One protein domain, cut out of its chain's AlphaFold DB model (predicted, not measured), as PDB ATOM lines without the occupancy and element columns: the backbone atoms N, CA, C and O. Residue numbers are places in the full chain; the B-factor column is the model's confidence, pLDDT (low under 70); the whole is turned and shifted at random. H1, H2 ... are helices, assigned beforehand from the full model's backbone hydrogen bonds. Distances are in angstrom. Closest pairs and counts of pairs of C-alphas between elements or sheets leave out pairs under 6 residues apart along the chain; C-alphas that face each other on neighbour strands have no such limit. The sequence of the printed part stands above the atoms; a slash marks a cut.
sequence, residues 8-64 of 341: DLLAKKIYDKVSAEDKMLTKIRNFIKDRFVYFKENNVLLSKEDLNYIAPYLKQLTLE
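This is residues 8 to 64 of the 341 residues of an uncharacterized protein of uncultured Aureispira sp (UniProt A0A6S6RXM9). One long, straight helix, H1, makes the whole length of the printed part, and the rest folds back along the side of its later half: a short helix, H2, and after it a stretch, residues 55 to 64, that has no named element. The first part of H1, residues 8 to 20, sticks out free like a handle. The printed part has 57 residues, with two named helices in the order H1, H2 and no named strand; its class is all helix. The whole is loose, with a radius of gyration of the C-alphas of 14.6 A, and spans 50 by 18 by 14 A, a rod in outline.

H1 takes residues 8 to 42 and measures 50.3 A from first to last C-alpha. It begins with C-alpha 8 at (33.328, 45.221, 70.750) and ends with C-alpha 42 at (63.234, 76.831, 95.949). H2 takes residues 48 to 54, 10.1 A from first to last C-alpha, and ends with C-alpha 54 at (51.234, 60.387, 93.651).

H1 and H2 are close but not clearly touching, with 1 pair of C-alphas within 8 A. The closest C-alphas of the two, those of Ile 28 and Ile 54, are 6.5 A apart. The helices run opposite ways at a steep tilt of 42 degrees. In H1 and H2 every O i to N i+4 pair is within hydrogen-bond range.

The two C-alphas farthest apart, those of Asp 8 and Asn 43, are 50.3 A apart. Without the free residues 8 to 20, the body of 44 residues spans 31 by 19 by 15 A. The link from H1 to H2, 5 residues, is tight. The printed part has no cut. The mean pLDDT of the printed part is 95.3, and no printed residue is under 70.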
ATOM      1  N   ASP A   8      32.817  43.901  71.152       79.00
ATOM      2  CA  ASP A   8      33.328  45.221  70.750       79.00
ATOM      3  C   ASP A   8      33.157  46.280  71.850       79.00
ATOM      4  O   ASP A   8      34.048  47.096  72.098       79.00
ATOM      5  N   LEU A   9      32.039  46.240  72.585       82.94
ATOM      6  CA  LEU A   9      31.815  47.130  73.729       82.94
ATOM      7  C   LEU A   9      32.789  46.858  74.885       82.94
ATOM      8  O   LEU A   9      33.194  47.799  75.575       82.94
ATOM      9  N   LEU A  10      33.169  45.597  75.112       85.75
ATOM     10  CA  LEU A  10      34.144  45.232  76.139       85.75
ATOM     11  C   LEU A  10      35.552  45.695  75.748       85.75
ATOM     12  O   LEU A  10      36.223  46.330  76.561       85.75
ATOM     13  N   ALA A  11      35.970  45.444  74.505       85.00
ATOM     14  CA  ALA A  11      37.262  45.885  73.987       85.00
ATOM     15  C   ALA A  11      37.399  47.412  74.043       85.00
ATOM     16  O   ALA A  11      38.404  47.922  74.536       85.00
ATOM     17  N   LYS A  12      36.347  48.144  73.650       88.00
ATOM     18  CA  LYS A  12      36.310  49.607  73.752       88.00
ATOM     19  C   LYS A  12      36.446  50.088  75.197       88.00
ATOM     20  O   LYS A  12      37.261  50.958  75.470       88.00
ATOM     21  N   LYS A  13      35.717  49.488  76.147       88.88
ATOM     22  CA  LYS A  13      35.837  49.848  77.573       88.88
ATOM     23  C   LYS A  13      37.220  49.550  78.147       88.88
ATOM     24  O   LYS A  13      37.693  50.312  78.985       88.88
ATOM     25  N   ILE A  14      37.845  48.444  77.747       84.62
ATOM     26  CA  ILE A  14      39.210  48.109  78.167       84.62
ATOM     27  C   ILE A  14      40.183  49.141  77.594       84.62
ATOM     28  O   ILE A  14      40.967  49.706  78.349       84.62
ATOM     29  N   TYR A  15      40.074  49.454  76.302       90.38
ATOM     30  CA  TYR A  15      40.907  50.459  75.647       90.38
ATOM     31  C   TYR A  15      40.753  51.847  76.281       90.38
ATOM     32  O   TYR A  15      41.747  52.496  76.596       90.38
ATOM     33  N   ASP A  16      39.518  52.279  76.547       90.25
ATOM     34  CA  ASP A  16      39.235  53.571  77.176       90.25
ATOM     35  C   ASP A  16      39.812  53.648  78.599       90.25
ATOM     36  O   ASP A  16      40.347  54.687  78.993       90.25
ATOM     37  N   LYS A  17      39.759  52.549  79.367       90.50
ATOM     38  CA  LYS A  17      40.373  52.468  80.702       90.50
ATOM     39  C   LYS A  17      41.895  52.535  80.641       90.50
ATOM     40  O   LYS A  17      42.473  53.355  81.347       90.50
ATOM     41  N   VAL A  18      42.519  51.736  79.777       87.25
ATOM     42  CA  VAL A  18      43.979  51.743  79.584       87.25
ATOM     43  C   VAL A  18      44.438  53.133  79.138       87.25
ATOM     44  O   VAL A  18      45.349  53.709  79.722       87.25
ATOM     45  N   SER A  19      43.720  53.753  78.196       92.88
ATOM     46  CA  SER A  19      44.010  55.116  77.743       92.88
ATOM     47  C   SER A  19      43.872  56.156  78.861       92.88
ATOM     48  O   SER A  19      44.657  57.105  78.931       92.88
ATOM     49  N   ALA A  20      42.875  56.017  79.739       94.00
ATOM     50  CA  ALA A  20      42.695  56.915  80.875       94.00
ATOM     51  C   ALA A  20      43.812  56.759  81.921       94.00
ATOM     52  O   ALA A  20      44.308  57.767  82.431       94.00
ATOM     53  N   GLU A  21      44.235  55.525  82.203       94.75
ATOM     54  CA  GLU A  21      45.350  55.220  83.105       94.75
ATOM     55  C   GLU A  21      46.673  55.776  82.565       94.75
ATOM     56  O   GLU A  21      47.355  56.509  83.280       94.75
ATOM     57  N   ASP A  22      46.984  55.563  81.287       95.62
ATOM     58  CA  ASP A  22      48.204  56.082  80.653       95.62
ATOM     59  C   ASP A  22      48.265  57.616  80.668       95.62
ATOM     60  O   ASP A  22      49.304  58.227  80.960       95.62
ATOM     61  N   LYS A  23      47.125  58.270  80.403       96.19
ATOM     62  CA  LYS A  23      47.000  59.730  80.516       96.19
ATOM     63  C   LYS A  23      47.238  60.192  81.951       96.19
ATOM     64  O   LYS A  23      47.884  61.221  82.153       96.19
ATOM     65  N   MET A  24      46.738  59.456  82.940       96.19
ATOM     66  CA  MET A  24      46.947  59.776  84.351       96.19
ATOM     67  C   MET A  24      48.415  59.596  84.756       96.19
ATOM     68  O   MET A  24      48.990  60.506  85.352       96.19
ATOM     69  N   LEU A  25      49.058  58.490  84.369       96.81
ATOM     70  CA  LEU A  25      50.481  58.245  84.625       96.81
ATOM     71  C   LEU A  25      51.361  59.335  84.011       96.81
ATOM     72  O   LEU A  25      52.268  59.846  84.666       96.81
ATOM     73  N   THR A  26      51.051  59.757  82.785       96.50
ATOM     74  CA  THR A  26      51.763  60.855  82.119       96.50
ATOM     75  C   THR A  26      51.612  62.170  82.887       96.50
ATOM     76  O   THR A  26      52.604  62.860  83.128       96.50
ATOM     77  N   LYS A  27      50.393  62.503  83.336       97.62
ATOM     78  CA  LYS A  27      50.144  63.701  84.155       97.62
ATOM     79  C   LYS A  27      50.918  63.667  85.469       97.62
ATOM     80  O   LYS A  27      51.524  64.669  85.834       97.62
ATOM     81  N   ILE A  28      50.936  62.527  86.156       98.06
ATOM     82  CA  ILE A  28      51.650  62.381  87.429       98.06
ATOM     83  C   ILE A  28      53.162  62.462  87.225       98.06
ATOM     84  O   ILE A  28      53.843  63.106  88.017       98.06
ATOM     85  N   ARG A  29      53.696  61.863  86.153       97.94
ATOM     86  CA  ARG A  29      55.118  61.987  85.808       97.94
ATOM     87  C   ARG A  29      55.507  63.451  85.604       97.94
ATOM     88  O   ARG A  29      56.503  63.890  86.169       97.94
ATOM     89  N   ASN A  30      54.717  64.201  84.837       97.69
ATOM     90  CA  ASN A  30      54.967  65.628  84.613       97.69
ATOM     91  C   ASN A  30      54.859  66.419  85.920       97.69
ATOM     92  O   ASN A  30      55.757  67.182  86.243       97.69
ATOM     93  N   PHE A  31      53.841  66.139  86.735       98.31
ATOM     94  CA  PHE A  31      53.691  66.748  88.053       98.31
ATOM     95  C   PHE A  31      54.912  66.518  88.963       98.31
ATOM     96  O   PHE A  31      55.394  67.459  89.591       98.31
ATOM     97  N   ILE A  32      55.448  65.292  89.024       98.19
ATOM     98  CA  ILE A  32      56.661  64.986  89.803       98.19
ATOM     99  C   ILE A  32      57.860  65.773  89.263       98.19
ATOM    100  O   ILE A  32      58.607  66.344  90.058       98.19
ATOM    101  N   LYS A  33      58.024  65.847  87.937       98.06
ATOM    102  CA  LYS A  33      59.099  66.612  87.290       98.06
ATOM    103  C   LYS A  33      59.016  68.099  87.607       98.06
ATOM    104  O   LYS A  33      60.008  68.673  88.045       98.06
ATOM    105  N   ASP A  34      57.838  68.692  87.467       98.31
ATOM    106  CA  ASP A  34      57.610  70.110  87.747       98.31
ATOM    107  C   ASP A  34      57.908  70.425  89.218       98.31
ATOM    108  O   ASP A  34      58.621  71.378  89.536       98.31
ATOM    109  N   ARG A  35      57.445  69.570  90.142       98.31
ATOM    110  CA  ARG A  35      57.754  69.699  91.574       98.31
ATOM    111  C   ARG A  35      59.233  69.498  91.884       98.31
ATOM    112  O   ARG A  35      59.746  70.143  92.794       98.31
ATOM    113  N   PHE A  36      59.923  68.636  91.147       98.44
ATOM    114  CA  PHE A  36      61.355  68.423  91.313       98.44
ATOM    115  C   PHE A  36      62.182  69.614  90.811       98.44
ATOM    116  O   PHE A  36      63.142  70.009  91.474       98.44
ATOM    117  N   VAL A  37      61.797  70.231  89.689       98.19
ATOM    118  CA  VAL A  37      62.390  71.498  89.222       98.19
ATOM    119  C   VAL A  37      62.162  72.587  90.268       98.19
ATOM    120  O   VAL A  37      63.116  73.215  90.723       98.19
ATOM    121  N   TYR A  38      60.928  72.714  90.758       98.31
ATOM    122  CA  TYR A  38      60.596  73.668  91.811       98.31
ATOM    123  C   TYR A  38      61.405  73.442  93.098       98.31
ATOM    124  O   TYR A  38      61.844  74.400  93.732       98.31
ATOM    125  N   PHE A  39      61.650  72.185  93.477       98.12
ATOM    126  CA  PHE A  39      62.526  71.836  94.593       98.12
ATOM    127  C   PHE A  39      63.975  72.263  94.351       98.12
ATOM    128  O   PHE A  39      64.606  72.775  95.270       98.12
ATOM    129  N   LYS A  40      64.515  72.086  93.143       97.94
ATOM    130  CA  LYS A  40      65.880  72.536  92.828       97.94
ATOM    131  C   LYS A  40      66.034  74.046  92.969       97.94
ATOM    132  O   LYS A  40      67.066  74.501  93.447       97.94
ATOM    133  N   GLU A  41      65.013  74.796  92.571       98.19
ATOM    134  CA  GLU A  41      65.030  76.259  92.599       98.19
ATOM    135  C   GLU A  41      64.750  76.824  93.997       98.19
ATOM    136  O   GLU A  41      65.419  77.755  94.436       98.19
ATOM    137  N   ASN A  42      63.789  76.243  94.721       97.94
ATOM    138  CA  ASN A  42      63.234  76.831  95.949       97.94
ATOM    139  C   ASN A  42      63.489  75.992  97.208       97.94
ATOM    140  O   ASN A  42      63.114  76.389  98.310       97.94
ATOM    141  N   ASN A  43      64.095  74.813  97.067       97.38
ATOM    142  CA  ASN A  43      64.353  73.864  98.154       97.38
ATOM    143  C   ASN A  43      63.077  73.402  98.895       97.38
ATOM    144  O   ASN A  43      63.113  73.024 100.068       97.38
ATOM    145  N   VAL A  44      61.928  73.419  98.208       97.62
ATOM    146  CA  VAL A  44      60.621  73.029  98.760       97.62
ATOM    147  C   VAL A  44      60.322  71.561  98.451       97.62
ATOM    148  O   VAL A  44      60.241  71.162  97.293       97.62
ATOM    149  N   LEU A  45      60.155  70.750  99.498       98.25
ATOM    150  CA  LEU A  45      59.773  69.336  99.400       98.25
ATOM    151  C   LEU A  45      58.273  69.164  99.107       98.25
ATOM    152  O   LEU A  45      57.485  70.085  99.319       98.25
ATOM    153  N   LEU A  46      57.871  67.965  98.669       98.06
ATOM    154  CA  LEU A  46      56.459  67.641  98.435       98.06
ATOM    155  C   LEU A  46      55.644  67.753  99.729       98.06
ATOM    156  O   LEU A  46      56.080  67.309 100.798       98.06
ATOM    157  N   SER A  47      54.439  68.310  99.613       97.94
ATOM    158  CA  SER A  47      53.457  68.332 100.698       97.94
ATOM    159  C   SER A  47      52.867  66.939 100.950       97.94
ATOM    160  O   SER A  47      53.103  65.981 100.206       97.94
ATOM    161  N   LYS A  48      52.080  66.801 102.023       97.38
ATOM    162  CA  LYS A  48      51.401  65.535 102.337       97.38
ATOM    163  C   LYS A  48      50.366  65.200 101.265       97.38
ATOM    164  O   LYS A  48      50.215  64.040 100.895       97.38
ATOM    165  N   GLU A  49      49.679  66.220 100.774       97.94
ATOM    166  CA  GLU A  49      48.661  66.153  99.738       97.94
ATOM    167  C   GLU A  49      49.290  65.711  98.417       97.94
ATOM    168  O   GLU A  49      48.793  64.775  97.793       97.94
ATOM    169  N   ASP A  50      50.441  66.293  98.055       98.25
ATOM    170  CA  ASP A  50      51.190  65.897  96.859       98.25
ATOM    171  C   ASP A  50      51.653  64.430  96.958       98.25
ATOM    172  O   ASP A  50      51.491  63.659  96.014       98.25
ATOM    173  N   LEU A  51      52.193  64.008  98.112       97.94
ATOM    174  CA  LEU A  51      52.611  62.616  98.322       97.94
ATOM    175  C   LEU A  51      51.436  61.636  98.255       97.94
ATOM    176  O   LEU A  51      51.585  60.557  97.687       97.94
ATOM    177  N   ASN A  52      50.277  62.001  98.806       97.69
ATOM    178  CA  ASN A  52      49.066  61.184  98.731       97.69
ATOM    179  C   ASN A  52      48.534  61.088  97.298       97.69
ATOM    180  O   ASN A  52      48.081  60.020  96.890       97.69
ATOM    181  N   TYR A  53      48.615  62.181  96.535       98.00
ATOM    182  CA  TYR A  53      48.194  62.233  95.138       98.00
ATOM    183  C   TYR A  53      49.021  61.288  94.256       98.00
ATOM    184  O   TYR A  53      48.462  60.555  93.440       98.00
ATOM    185  N   ILE A  54      50.344  61.242  94.455       97.88
ATOM    186  CA  ILE A  54      51.234  60.387  93.651       97.88
ATOM    187  C   ILE A  54      51.325  58.942  94.163       97.88
ATOM    188  O   ILE A  54      51.598  58.034  93.378       97.88
ATOM    189  N   ALA A  55      51.093  58.708  95.462       97.56
ATOM    190  CA  ALA A  55      51.282  57.415  96.126       97.56
ATOM    191  C   ALA A  55      50.702  56.193  95.386       97.56
ATOM    192  O   ALA A  55      51.442  55.211  95.253       97.56
ATOM    193  N   PRO A  56      49.445  56.203  94.888       97.62
ATOM    194  CA  PRO A  56      48.875  55.021  94.240       97.62
ATOM    195  C   PRO A  56      49.568  54.642  92.922       97.62
ATOM    196  O   PRO A  56      49.518  53.479  92.528       97.62
ATOM    197  N   TYR A  57      50.261  55.580  92.273       97.56
ATOM    198  CA  TYR A  57      50.835  55.397  90.937       97.56
ATOM    199  C   TYR A  57      52.358  55.210  90.938       97.56
ATOM    200  O   TYR A  57      52.928  54.804  89.928       97.56
ATOM    201  N   LEU A  58      53.034  55.441  92.071       96.44
ATOM    202  CA  LEU A  58      54.501  55.389  92.167       96.44
ATOM    203  C   LEU A  58      55.117  54.073  91.676       96.44
ATOM    204  O   LEU A  58      56.204  54.092  91.116       96.44
ATOM    205  N   LYS A  59      54.436  52.935  91.866       97.00
ATOM    206  CA  LYS A  59      54.947  51.618  91.442       97.00
ATOM    207  C   LYS A  59      54.924  51.412  89.924       97.00
ATOM    208  O   LYS A  59      55.651  50.563  89.427       97.00
ATOM    209  N   GLN A  60      54.060  52.139  89.219       96.44
ATOM    210  CA  GLN A  60      53.855  52.014  87.772       96.44
ATOM    211  C   GLN A  60      54.703  53.023  86.986       96.44
ATOM    212  O   GLN A  60      54.870  52.895  85.775       96.44
ATOM    213  N   LEU A  61      55.242  54.038  87.666       96.31
ATOM    214  CA  LEU A  61      56.051  55.081  87.055       96.31
ATOM    215  C   LEU A  61      57.520  54.667  87.003       96.31
ATOM    216  O   LEU A  61      58.147  54.399  88.024       96.31
ATOM    217  N   THR A  62      58.098  54.705  85.806       96.69
ATOM    218  CA  THR A  62      59.552  54.760  85.636       96.69
ATOM    219  C   THR A  62      60.017  56.184  85.941       96.69
ATOM    220  O   THR A  62      59.717  57.117  85.188       96.69
ATOM    221  N   LEU A  63      60.663  56.347  87.094       97.06
ATOM    222  CA  LEU A  63      61.213  57.609  87.590       97.06
ATOM    223  C   LEU A  63      62.735  57.537  87.607       97.06
ATOM    224  O   LEU A  63      63.318  56.470  87.811       97.06
ATOM    225  N   GLU A  64      63.366  58.688  87.435       97.81
ATOM    226  CA  GLU A  64      64.817  58.798  87.515       97.81
ATOM    227  C   GLU A  64      65.293  58.672  88.978       97.81
ATOM    228  O   GLU A  64      64.568  59.060  89.904       97.81
TER     229      GLU A  64